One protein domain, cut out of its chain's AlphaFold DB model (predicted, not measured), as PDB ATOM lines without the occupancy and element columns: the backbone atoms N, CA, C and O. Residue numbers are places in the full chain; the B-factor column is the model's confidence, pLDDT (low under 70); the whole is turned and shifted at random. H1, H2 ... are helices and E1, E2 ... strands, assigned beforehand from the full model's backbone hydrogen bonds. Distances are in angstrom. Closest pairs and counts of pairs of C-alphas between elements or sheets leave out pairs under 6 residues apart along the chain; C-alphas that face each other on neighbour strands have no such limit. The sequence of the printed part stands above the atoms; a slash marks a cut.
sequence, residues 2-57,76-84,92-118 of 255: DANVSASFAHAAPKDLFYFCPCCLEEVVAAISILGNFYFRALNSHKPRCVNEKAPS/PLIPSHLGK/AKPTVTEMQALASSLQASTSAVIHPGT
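This is residues 2 to 57, 76 to 84 and 92 to 118 of the 255 residues of an uncharacterized protein of Pseudomonas synxantha (UniProt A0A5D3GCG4). Little regular structure: a mostly looped domain in which a short helix, H1, packs on the hairpin of E1 and E2, and a longer helix, H2, lies off to one side, with loop residues 18 to 22 between. The printed part has 92 residues, of which 29 are in named elements, in the order H1, E1, E2, H2, with an antiparallel sheet and a mixed class. It is compact, radius of gyration of the C-alphas 13.7 A, spanning 38 by 33 by 26 A.

H1, residues 7 to 12, comes closest to E1, residues 28 to 32, at the C-alphas of His 11 and Ala 30, 4.9 A apart. E1 and E2, residues 38 to 42, form a hairpin at 145 degrees; N 31 and O 39 are 2.8 A apart, within hydrogen-bond range. H2, residues 96 to 108, is apart from H1 and E1. In H1 and H2 every O i to N i+4 pair is within hydrogen-bond range.

H1 begins at C-alpha 7 (-2.906, 13.213, 16.927) and measures 8.6 A, E1 13.1 A, E2 13.6 A. H2, 18.2 A, ends at C-alpha 108 (-23.922, 15.600, 14.701).

Cuts leave gaps of 26.5 A between C-alphas 57 and 76 and 23.1 A between C-alphas 84 and 92. The link H1 to E1 is long. Residues 55 to 57 and 109 to 111 are under pLDDT 70.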
ATOM      1  N   ASP A   2     -11.631  23.975  10.920       84.31
ATOM      2  CA  ASP A   2     -12.407  23.577  12.091       84.31
ATOM      3  C   ASP A   2     -12.828  22.122  11.828       84.31
ATOM      4  O   ASP A   2     -13.698  21.876  10.998       84.31
ATOM      5  N   ALA A   3     -12.098  21.160  12.400       85.81
ATOM      6  CA  ALA A   3     -12.219  19.744  12.048       85.81
ATOM      7  C   ALA A   3     -11.768  18.807  13.179       85.81
ATOM      8  O   ALA A   3     -10.951  19.182  14.019       85.81
ATOM      9  N   ASN A   4     -12.257  17.566  13.143       88.69
ATOM     10  CA  ASN A   4     -11.740  16.461  13.946       88.69
ATOM     11  C   ASN A   4     -10.476  15.893  13.276       88.69
ATOM     12  O   ASN A   4     -10.550  15.468  12.126       88.69
ATOM     13  N   VAL A   5      -9.323  15.888  13.949       90.12
ATOM     14  CA  VAL A   5      -8.033  15.501  13.342       90.12
ATOM     15  C   VAL A   5      -7.278  14.464  14.170       90.12
ATOM     16  O   VAL A   5      -7.449  14.355  15.381       90.12
ATOM     17  N   SER A   6      -6.405  13.711  13.505       90.69
ATOM     18  CA  SER A   6      -5.509  12.745  14.149       90.69
ATOM     19  C   SER A   6      -4.417  13.417  14.996       90.69
ATOM     20  O   SER A   6      -3.922  14.499  14.671       90.69
ATOM     21  N   ALA A   7      -3.990  12.738  16.065       90.44
ATOM     22  CA  ALA A   7      -2.906  13.213  16.927       90.44
ATOM     23  C   ALA A   7      -1.549  13.261  16.204       90.44
ATOM     24  O   ALA A   7      -0.746  14.146  16.478       90.44
ATOM     25  N   SER A   8      -1.298  12.351  15.259       89.81
ATOM     26  CA  SER A   8      -0.077  12.359  14.439       89.81
ATOM     27  C   SER A   8       0.019  13.622  13.585       89.81
ATOM     28  O   SER A   8       1.048  14.295  13.598       89.81
ATOM     29  N   PHE A   9      -1.081  14.008  12.928       89.81
ATOM     30  CA  PHE A   9      -1.158  15.275  12.207       89.81
ATOM     31  C   PHE A   9      -0.930  16.457  13.145       89.81
ATOM     32  O   PHE A   9      -0.078  17.293  12.873       89.81
ATOM     33  N   ALA A  10      -1.653  16.514  14.266       90.38
ATOM     34  CA  ALA A  10      -1.539  17.623  15.208       90.38
ATOM     35  C   ALA A  10      -0.138  17.752  15.832       90.38
ATOM     36  O   ALA A  10       0.289  18.856  16.148       90.38
ATOM     37  N   HIS A  11       0.594  16.645  15.980       91.12
ATOM     38  CA  HIS A  11       1.976  16.649  16.457       91.12
ATOM     39  C   HIS A  11       2.955  17.208  15.414       91.12
ATOM     40  O   HIS A  11       3.909  17.894  15.772       91.12
ATOM     41  N   ALA A  12       2.739  16.902  14.132       87.31
ATOM     42  CA  ALA A  12       3.576  17.381  13.030       87.31
ATOM     43  C   ALA A  12       3.197  18.794  12.549       87.31
ATOM     44  O   ALA A  12       3.986  19.454  11.870       87.31
ATOM     45  N   ALA A  13       1.983  19.245  12.858       84.19
ATOM     46  CA  ALA A  13       1.458  20.515  12.399       84.19
ATOM     47  C   ALA A  13       2.143  21.720  13.079       84.19
ATOM     48  O   ALA A  13       2.706  21.606  14.172       84.19
ATOM     49  N   PRO A  14       2.081  22.906  12.449       76.25
ATOM     50  CA  PRO A  14       2.520  24.153  13.063       76.25
ATOM     51  C   PRO A  14       1.897  24.389  14.451       76.25
ATOM     52  O   PRO A  14       0.716  24.132  14.679       76.25
ATOM     53  N   LYS A  15       2.700  24.919  15.386       73.38
ATOM     54  CA  LYS A  15       2.307  25.141  16.795       73.38
ATOM     55  C   LYS A  15       1.237  26.222  17.003       73.38
ATOM     56  O   LYS A  15       0.852  26.478  18.137       73.38
ATOM     57  N   ASP A  16       0.798  26.899  15.948       77.94
ATOM     58  CA  ASP A  16      -0.214  27.957  15.991       77.94
ATOM     59  C   ASP A  16      -1.652  27.430  15.838       77.94
ATOM     60  O   ASP A  16      -2.600  28.218  15.841       77.94
ATOM     61  N   LEU A  17      -1.835  26.112  15.728       85.81
ATOM     62  CA  LEU A  17      -3.148  25.478  15.785       85.81
ATOM     63  C   LEU A  17      -3.588  25.231  17.230       85.81
ATOM     64  O   LEU A  17      -2.816  24.781  18.074       85.81
ATOM     65  N   PHE A  18      -4.866  25.498  17.494       89.62
ATOM     66  CA  PHE A  18      -5.490  25.261  18.789       89.62
ATOM     67  C   PHE A  18      -6.284  23.953  18.769       89.62
ATOM     68  O   PHE A  18      -7.163  23.775  17.923       89.62
ATOM     69  N   TYR A  19      -6.011  23.069  19.728       91.75
ATOM     70  CA  TYR A  19      -6.701  21.792  19.881       91.75
ATOM     71  C   TYR A  19      -7.371  21.711  21.249       91.75
ATOM     72  O   TYR A  19      -6.815  22.136  22.262       91.75
ATOM     73  N   PHE A  20      -8.564  21.126  21.295       93.25
ATOM     74  CA  PHE A  20      -9.299  20.931  22.538       93.25
ATOM     75  C   PHE A  20     -10.047  19.602  22.544       93.25
ATOM     76  O   PHE A  20     -10.346  19.014  21.505       93.25
ATOM     77  N   CYS A  21     -10.362  19.126  23.743       92.75
ATOM     78  CA  CYS A  21     -11.166  17.937  23.952       92.75
ATOM     79  C   CYS A  21     -12.649  18.243  23.687       92.75
ATOM     80  O   CYS A  21     -13.215  19.058  24.417       92.75
ATOM     81  N   PRO A  22     -13.338  17.542  22.769       91.69
ATOM     82  CA  PRO A  22     -14.743  17.829  22.470       91.69
ATOM     83  C   PRO A  22     -15.686  17.544  23.652       91.69
ATOM     84  O   PRO A  22     -16.765  18.114  23.723       91.69
ATOM     85  N   CYS A  23     -15.282  16.688  24.600       90.56
ATOM     86  CA  CYS A  23     -16.112  16.317  25.752       90.56
ATOM     87  C   CYS A  23     -16.060  17.320  26.917       90.56
ATOM     88  O   CYS A  23     -17.083  17.591  27.534       90.56
ATOM     89  N   CYS A  24     -14.876  17.843  27.260       92.56
ATOM     90  CA  CYS A  24     -14.695  18.713  28.434       92.56
ATOM     91  C   CYS A  24     -14.181  20.121  28.104       92.56
ATOM     92  O   CYS A  24     -14.068  20.953  29.008       92.56
ATOM     93  N   LEU A  25     -13.890  20.377  26.822       93.19
ATOM     94  CA  LEU A  25     -13.404  21.641  26.254       93.19
ATOM     95  C   LEU A  25     -12.037  22.096  26.775       93.19
ATOM     96  O   LEU A  25     -11.647  23.242  26.572       93.19
ATOM     97  N   GLU A  26     -11.311  21.198  27.440       93.75
ATOM     98  CA  GLU A  26      -9.941  21.466  27.867       93.75
ATOM     99  C   GLU A  26      -9.002  21.494  26.673       93.75
ATOM    100  O   GLU A  26      -9.129  20.684  25.751       93.75
ATOM    101  N   GLU A  27      -8.040  22.408  26.730       93.31
ATOM    102  CA  GLU A  27      -6.963  22.491  25.757       93.31
ATOM    103  C   GLU A  27      -6.111  21.220  25.813       93.31
ATOM    104  O   GLU A  27      -5.717  20.747  26.886       93.31
ATOM    105  N   VAL A  28      -5.832  20.665  24.637       93.12
ATOM    106  CA  VAL A  28      -5.000  19.475  24.486       93.12
ATOM    107  C   VAL A  28      -3.837  19.764  23.558       93.12
ATOM    108  O   VAL A  28      -3.910  20.600  22.665       93.12
ATOM    109  N   VAL A  29      -2.760  19.016  23.746       92.56
ATOM    110  CA  VAL A  29      -1.612  19.001  22.845       92.56
ATOM    111  C   VAL A  29      -1.383  17.583  22.360       92.56
ATOM    112  O   VAL A  29      -1.601  16.616  23.097       92.56
ATOM    113  N   ALA A  30      -0.950  17.452  21.113       92.44
ATOM    114  CA  ALA A  30      -0.524  16.169  20.590       92.44
ATOM    115  C   ALA A  30       0.855  15.800  21.152       92.44
ATOM    116  O   ALA A  30       1.747  16.640  21.268       92.44
ATOM    117  N   ALA A  31       1.023  14.536  21.517       89.75
ATOM    118  CA  ALA A  31       2.244  13.976  22.067       89.75
ATOM    119  C   ALA A  31       2.526  12.612  21.432       89.75
ATOM    120  O   ALA A  31       1.618  11.944  20.936       89.75
ATOM    121  N   ILE A  32       3.788  12.200  21.487       89.50
ATOM    122  CA  ILE A  32       4.236  10.869  21.086       89.50
ATOM    123  C   ILE A  32       4.727  10.109  22.322       89.50
ATOM    124  O   ILE A  32       5.360  10.682  23.213       89.50
ATOM    125  N   SER A  33       4.376   8.831  22.436       83.31
ATOM    126  CA  SER A  33       4.880   7.964  23.501       83.31
ATOM    127  C   SER A  33       6.295   7.476  23.182       83.31
ATOM    128  O   SER A  33       6.737   7.528  22.037       83.31
ATOM    129  N   ILE A  34       6.986   6.912  24.176       79.75
ATOM    130  CA  ILE A  34       8.283   6.242  23.965       79.75
ATOM    131  C   ILE A  34       8.202   5.062  22.980       79.75
ATOM    132  O   ILE A  34       9.217   4.660  22.427       79.75
ATOM    133  N   LEU A  35       7.000   4.516  22.762       80.25
ATOM    134  CA  LEU A  35       6.731   3.431  21.816       80.25
ATOM    135  C   LEU A  35       6.298   3.952  20.433       80.25
ATOM    136  O   LEU A  35       5.898   3.161  19.588       80.25
ATOM    137  N   GLY A  36       6.318   5.270  20.206       80.75
ATOM    138  CA  GLY A  36       5.951   5.877  18.924       80.75
ATOM    139  C   GLY A  36       4.450   6.105  18.709       80.75
ATOM    140  O   GLY A  36       4.050   6.532  17.632       80.75
ATOM    141  N   ASN A  37       3.600   5.869  19.715       84.38
ATOM    142  CA  ASN A  37       2.157   6.095  19.580       84.38
ATOM    143  C   ASN A  37       1.816   7.579  19.746       84.38
ATOM    144  O   ASN A  37       2.161   8.176  20.769       84.38
ATOM    145  N   PHE A  38       1.075   8.145  18.794       88.81
ATOM    146  CA  PHE A  38       0.557   9.511  18.885       88.81
ATOM    147  C   PHE A  38      -0.763   9.564  19.657       88.81
ATOM    148  O   PHE A  38      -1.658   8.752  19.429       88.81
ATOM    149  N   TYR A  39      -0.910  10.543  20.546       88.56
ATOM    150  CA  TYR A  39      -2.127  10.760  21.330       88.56
ATOM    151  C   TYR A  39      -2.289  12.233  21.713       88.56
ATOM    152  O   TYR A  39      -1.326  12.998  21.713       88.56
ATOM    153  N   PHE A  40      -3.511  12.636  22.062       91.12
ATOM    154  CA  PHE A  40      -3.763  13.938  22.676       91.12
ATOM    155  C   PHE A  40      -3.690  13.830  24.197       91.12
ATOM    156  O   PHE A  40      -4.204  12.877  24.783       91.12
ATOM    157  N   ARG A  41      -3.087  14.827  24.844       89.81
ATOM    158  CA  ARG A  41      -3.115  14.987  26.302       89.81
ATOM    159  C   ARG A  41      -3.532  16.399  26.679       89.81
ATOM    160  O   ARG A  41      -3.088  17.355  26.047       89.81
ATOM    161  N   ALA A  42      -4.332  16.534  27.732       91.31
ATOM    162  CA  ALA A  42      -4.550  17.830  28.367       91.31
ATOM    163  C   ALA A  42      -3.243  18.352  28.992       91.31
ATOM    164  O   ALA A  42      -2.403  17.563  29.441       91.31
ATOM    165  N   LEU A  43      -3.063  19.676  29.018       85.00
ATOM    166  CA  LEU A  43      -1.879  20.301  29.620       85.00
ATOM    167  C   LEU A  43      -1.827  20.096  31.139       85.00
ATOM    168  O   LEU A  43      -0.779  19.719  31.658       85.00
ATOM    169  N   ASN A  44      -2.965  20.291  31.811       85.81
ATOM    170  CA  ASN A  44      -3.116  20.086  33.253       85.81
ATOM    171  C   ASN A  44      -3.776  18.729  33.527       85.81
ATOM    172  O   ASN A  44      -3.124  17.767  33.927       85.81
ATOM    173  N   SER A  45      -5.072  18.636  33.246       86.56
ATOM    174  CA  SER A  45      -5.869  17.415  33.312       86.56
ATOM    175  C   SER A  45      -7.180  17.641  32.561       86.56
ATOM    176  O   SER A  45      -7.603  18.780  32.367       86.56
ATOM    177  N   HIS A  46      -7.847  16.565  32.150       91.88
ATOM    178  CA  HIS A  46      -9.254  16.687  31.775       91.88
ATOM    179  C   HIS A  46     -10.105  16.961  33.024       91.88
ATOM    180  O   HIS A  46      -9.681  16.683  34.147       91.88
ATOM    181  N   LYS A  47     -11.309  17.507  32.824       90.19
ATOM    182  CA  LYS A  47     -12.277  17.693  33.914       90.19
ATOM    183  C   LYS A  47     -12.758  16.333  34.444       90.19
ATOM    184  O   LYS A  47     -12.872  15.409  33.632       90.19
ATOM    185  N   PRO A  48     -13.106  16.230  35.741       87.19
ATOM    186  CA  PRO A  48     -13.656  15.008  36.313       87.19
ATOM    187  C   PRO A  48     -14.828  14.470  35.490       87.19
ATOM    188  O   PRO A  48     -15.703  15.242  35.089       87.19
ATOM    189  N   ARG A  49     -14.867  13.148  35.279       85.44
ATOM    190  CA  ARG A  49     -15.873  12.422  34.471       85.44
ATOM    191  C   ARG A  49     -15.748  12.620  32.957       85.44
ATOM    192  O   ARG A  49     -16.618  12.173  32.211       85.44
ATOM    193  N   CYS A  50     -14.686  13.263  32.474       88.81
ATOM    194  CA  CYS A  50     -14.372  13.246  31.050       88.81
ATOM    195  C   CYS A  50     -13.946  11.831  30.635       88.81
ATOM    196  O   CYS A  50     -13.118  11.215  31.295       88.81
ATOM    197  N   VAL A  51     -14.432  11.339  29.496       86.69
ATOM    198  CA  VAL A  51     -14.039  10.017  28.965       86.69
ATOM    199  C   VAL A  51     -12.541   9.902  28.660       86.69
ATOM    200  O   VAL A  51     -11.995   8.806  28.656       86.69
ATOM    201  N   ASN A  52     -11.878  11.039  28.431       86.69
ATOM    202  CA  ASN A  52     -10.439  11.123  28.185       86.69
ATOM    203  C   ASN A  52      -9.637  11.421  29.464       86.69
ATOM    204  O   ASN A  52      -8.424  11.620  29.403       86.69
ATOM    205  N   GLU A  53     -10.292  11.500  30.628       83.31
ATOM    206  CA  GLU A  53      -9.607  11.646  31.907       83.31
ATOM    207  C   GLU A  53      -8.671  10.458  32.139       83.31
ATOM    208  O   GLU A  53      -9.040   9.293  31.985       83.31
ATOM    209  N   LYS A  54      -7.414  10.761  32.478       76.56
ATOM    210  CA  LYS A  54      -6.409   9.729  32.708       76.56
ATOM    211  C   LYS A  54      -6.847   8.884  33.900       76.56
ATOM    212  O   LYS A  54      -6.886   9.382  35.022       76.56
ATOM    213  N   ALA A  55      -7.102   7.602  33.653       68.69
ATOM    214  CA  ALA A  55      -7.410   6.661  34.718       68.69
ATOM    215  C   ALA A  55      -6.295   6.671  35.786       68.69
ATOM    216  O   ALA A  55      -5.104   6.720  35.426       68.69
ATOM    217  N   PRO A  56      -6.657   6.605  37.082       65.00
ATOM    218  CA  PRO A  56      -5.681   6.495  38.154       65.00
ATOM    219  C   PRO A  56      -4.752   5.310  37.879       65.00
ATOM    220  O   PRO A  56      -5.196   4.222  37.513       65.00
ATOM    221  N   SER A  57      -3.442   5.507  38.017       63.50
ATOM    222  CA  SER A  57      -2.512   4.381  37.967       63.50
ATOM    223  C   SER A  57      -2.732   3.504  39.193       63.50
ATOM    224  O   SER A  57      -2.575   3.989  40.312       63.50
ATOM    225  N   PRO A  76      -2.999   1.292  12.528       70.81
ATOM    226  CA  PRO A  76      -2.481   2.247  11.560       70.81
ATOM    227  C   PRO A  76      -3.600   3.188  11.101       70.81
ATOM    228  O   PRO A  76      -4.706   2.756  10.766       70.81
ATOM    229  N   LEU A  77      -3.311   4.488  11.119       82.88
ATOM    230  CA  LEU A  77      -4.245   5.503  10.655       82.88
ATOM    231  C   LEU A  77      -4.323   5.435   9.133       82.88
ATOM    232  O   LEU A  77      -3.327   5.620   8.444       82.88
ATOM    233  N   ILE A  78      -5.520   5.187   8.614       90.56
ATOM    234  CA  ILE A  78      -5.771   5.246   7.178       90.56
ATOM    235  C   ILE A  78      -5.847   6.725   6.772       90.56
ATOM    236  O   ILE A  78      -6.679   7.450   7.333       90.56
ATOM    237  N   PRO A  79      -5.036   7.195   5.806       94.75
ATOM    238  CA  PRO A  79      -5.145   8.561   5.316       94.75
ATOM    239  C   PRO A  79      -6.540   8.840   4.762       94.75
ATOM    240  O   PRO A  79      -7.040   8.106   3.913       94.75
ATOM    241  N   SER A  80      -7.171   9.916   5.213       94.19
ATOM    242  CA  SER A  80      -8.437  10.389   4.648       94.19
ATOM    243  C   SER A  80      -8.240  11.492   3.617       94.19
ATOM    244  O   SER A  80      -9.194  11.854   2.935       94.19
ATOM    245  N   HIS A  81      -7.028  12.034   3.486       94.25
ATOM    246  CA  HIS A  81      -6.679  13.063   2.509       94.25
ATOM    247  C   HIS A  81      -5.309  12.763   1.899       94.25
ATOM    248  O   HIS A  81      -4.371  12.456   2.631       94.25
ATOM    249  N   LEU A  82      -5.178  12.905   0.583       95.06
ATOM    250  CA  LEU A  82      -3.885  12.962  -0.092       95.06
ATOM    251  C   LEU A  82      -3.444  14.424  -0.192       95.06
ATOM    252  O   LEU A  82      -4.096  15.227  -0.862       95.06
ATOM    253  N   GLY A  83      -2.333  14.765   0.461       91.19
ATOM    254  CA  GLY A  83      -1.794  16.124   0.448       91.19
ATOM    255  C   GLY A  83      -1.898  16.862   1.779       91.19
ATOM    256  O   GLY A  83      -2.478  16.396   2.759       91.19
ATOM    257  N   LYS A  84      -1.320  18.066   1.803       86.44
ATOM    258  CA  LYS A  84      -1.365  18.948   2.973       86.44
ATOM    259  C   LYS A  84      -2.768  19.506   3.182       86.44
ATOM    260  O   LYS A  84      -3.428  19.940   2.239       86.44
ATOM    261  N   ALA A  92      -6.941  34.693  17.531       81.12
ATOM    262  CA  ALA A  92      -7.506  34.553  18.862       81.12
ATOM    263  C   ALA A  92      -7.800  33.082  19.173       81.12
ATOM    264  O   ALA A  92      -8.235  32.325  18.299       81.12
ATOM    265  N   LYS A  93      -7.583  32.701  20.436       85.62
ATOM    266  CA  LYS A  93      -8.041  31.421  20.986       85.62
ATOM    267  C   LYS A  93      -9.576  31.371  20.904       85.62
ATOM    268  O   LYS A  93     -10.205  32.372  21.251       85.62
ATOM    269  N   PRO A  94     -10.177  30.251  20.467       88.31
ATOM    270  CA  PRO A  94     -11.628  30.138  20.406       88.31
ATOM    271  C   PRO A  94     -12.249  30.263  21.800       88.31
ATOM    272  O   PRO A  94     -11.727  29.755  22.796       88.31
ATOM    273  N   THR A  95     -13.388  30.937  21.855       92.25
ATOM    274  CA  THR A  95     -14.237  31.042  23.041       92.25
ATOM    275  C   THR A  95     -14.882  29.697  23.377       92.25
ATOM    276  O   THR A  95     -14.982  28.795  22.541       92.25
ATOM    277  N   VAL A  96     -15.374  29.553  24.611       92.19
ATOM    278  CA  VAL A  96     -16.083  28.336  25.049       92.19
ATOM    279  C   VAL A  96     -17.297  28.044  24.165       92.19
ATOM    280  O   VAL A  96     -17.498  26.895  23.778       92.19
ATOM    281  N   THR A  97     -18.056  29.074  23.788       93.81
ATOM    282  CA  THR A  97     -19.235  28.945  22.919       93.81
ATOM    283  C   THR A  97     -18.863  28.447  21.523       93.81
ATOM    284  O   THR A  97     -19.528  27.563  20.989       93.81
ATOM    285  N   GLU A  98     -17.772  28.951  20.940       92.50
ATOM    286  CA  GLU A  98     -17.275  28.477  19.641       92.50
ATOM    287  C   GLU A  98     -16.796  27.023  19.715       92.50
ATOM    288  O   GLU A  98     -17.105  26.224  18.830       92.50
ATOM    289  N   MET A  99     -16.090  26.651  20.789       93.62
ATOM    290  CA  MET A  99     -15.659  25.268  21.013       93.62
ATOM    291  C   MET A  99     -16.851  24.317  21.171       93.62
ATOM    292  O   MET A  99     -16.837  23.226  20.606       93.62
ATOM    293  N   GLN A 100     -17.898  24.728  21.894       93.94
ATOM    294  CA  GLN A 100     -19.139  23.959  22.032       93.94
ATOM    295  C   GLN A 100     -19.861  23.799  20.697       93.94
ATOM    296  O   GLN A 100     -20.259  22.689  20.353       93.94
ATOM    297  N   ALA A 101     -20.005  24.880  19.928       92.06
ATOM    298  CA  ALA A 101     -20.646  24.837  18.619       92.06
ATOM    299  C   ALA A 101     -19.909  23.884  17.664       92.06
ATOM    300  O   ALA A 101     -20.546  23.085  16.978       92.06
ATOM    301  N   LEU A 102     -18.572  23.915  17.671       91.31
ATOM    302  CA  LEU A 102     -17.749  23.010  16.871       91.31
ATOM    303  C   LEU A 102     -17.829  21.555  17.355       91.31
ATOM    304  O   LEU A 102     -17.963  20.647  16.542       91.31
ATOM    305  N   ALA A 103     -17.774  21.306  18.664       90.44
ATOM    306  CA  ALA A 103     -17.905  19.949  19.199       90.44
ATOM    307  C   ALA A 103     -19.266  19.335  18.833       90.44
ATOM    308  O   ALA A 103     -19.320  18.208  18.340       90.44
ATOM    309  N   SER A 104     -20.346  20.100  18.998       88.81
ATOM    310  CA  SER A 104     -21.703  19.682  18.641       88.81
ATOM    311  C   SER A 104     -21.850  19.423  17.143       88.81
ATOM    312  O   SER A 104     -22.444  18.420  16.751       88.81
ATOM    313  N   SER A 105     -21.278  20.278  16.285       87.56
ATOM    314  CA  SER A 105     -21.357  20.087  14.833       87.56
ATOM    315  C   SER A 105     -20.588  18.845  14.370       87.56
ATOM    316  O   SER A 105     -21.082  18.100  13.522       87.56
ATOM    317  N   LEU A 106     -19.424  18.558  14.960       85.69
ATOM    318  CA  LEU A 106     -18.633  17.360  14.653       85.69
ATOM    319  C   LEU A 106     -19.309  16.070  15.140       85.69
ATOM    320  O   LEU A 106     -19.248  15.054  14.447       85.69
ATOM    321  N   GLN A 107     -19.985  16.114  16.291       79.88
ATOM    322  CA  GLN A 107     -20.765  14.986  16.807       79.88
ATOM    323  C   GLN A 107     -21.993  14.699  15.938       79.88
ATOM    324  O   GLN A 107     -22.232  13.548  15.581       79.88
ATOM    325  N   ALA A 108     -22.735  15.738  15.543       76.69
ATOM    326  CA  ALA A 108     -23.922  15.600  14.701       76.69
ATOM    327  C   ALA A 108     -23.600  15.103  13.281       76.69
ATOM    328  O   ALA A 108     -24.413  14.421  12.666       76.69
ATOM    329  N   SER A 109     -22.414  15.432  12.758       65.81
ATOM    330  CA  SER A 109     -21.999  15.074  11.394       65.81
ATOM    331  C   SER A 109     -21.278  13.728  11.287       65.81
ATOM    332  O   SER A 109     -20.863  13.358  10.188       65.81
ATOM    333  N   THR A 110     -21.102  12.983  12.388       66.62
ATOM    334  CA  THR A 110     -20.244  11.777  12.428       66.62
ATOM    335  C   THR A 110     -18.881  12.026  11.773       66.62
ATOM    336  O   THR A 110     -18.377  11.200  11.014       66.62
ATOM    337  N   SER A 111     -18.303  13.210  12.008       67.38
ATOM    338  CA  SER A 111     -17.107  13.651  11.291       67.38
ATOM    339  C   SER A 111     -15.936  12.712  11.585       67.38
ATOM    340  O   SER A 111     -15.407  12.671  12.704       67.38
ATOM    341  N   ALA A 112     -15.558  11.931  10.571       78.06
ATOM    342  CA  ALA A 112     -14.431  11.020  10.649       78.06
ATOM    343  C   ALA A 112     -13.143  11.794  10.943       78.06
ATOM    344  O   ALA A 112     -12.961  12.936  10.516       78.06
ATOM    345  N   VAL A 113     -12.236  11.152  11.674       86.50
ATOM    346  CA  VAL A 113     -10.930  11.730  11.991       86.50
ATOM    347  C   VAL A 113     -10.185  12.035  10.692       86.50
ATOM    348  O   VAL A 113      -9.949  11.159   9.859       86.50
ATOM    349  N   ILE A 114      -9.786  13.293  10.526       89.56
ATOM    350  CA  ILE A 114      -8.984  13.726   9.393       89.56
ATOM    351  C   ILE A 114      -7.511  13.369   9.634       89.56
ATOM    352  O   ILE A 114      -6.904  13.732  10.650       89.56
ATOM    353  N   HIS A 115      -6.922  12.671   8.668       91.50
ATOM    354  CA  HIS A 115      -5.515  12.303   8.649       91.50
ATOM    355  C   HIS A 115      -4.974  12.512   7.226       91.50
ATOM    356  O   HIS A 115      -5.363  11.769   6.322       91.50
ATOM    357  N   PRO A 116      -4.153  13.549   6.986       92.12
ATOM    358  CA  PRO A 116      -3.478  13.706   5.709       92.12
ATOM    359  C   PRO A 116      -2.351  12.685   5.589       92.12
ATOM    360  O   PRO A 116      -1.625  12.464   6.556       92.12
ATOM    361  N   GLY A 117      -2.201  12.112   4.402       93.31
ATOM    362  CA  GLY A 117      -1.123  11.196   4.061       93.31
ATOM    363  C   GLY A 117      -0.379  11.616   2.799       93.31
ATOM    364  O   GLY A 117      -0.849  12.418   1.980       93.31
ATOM    365  N   THR A 118       0.811  11.051   2.668       94.88
ATOM    366  CA  THR A 118       1.640  11.049   1.465       94.88
ATOM    367  C   THR A 118       1.047  10.132   0.394       94.88
ATOM    368  O   THR A 118       0.177   9.301   0.664       94.88
TER     369      THR A 118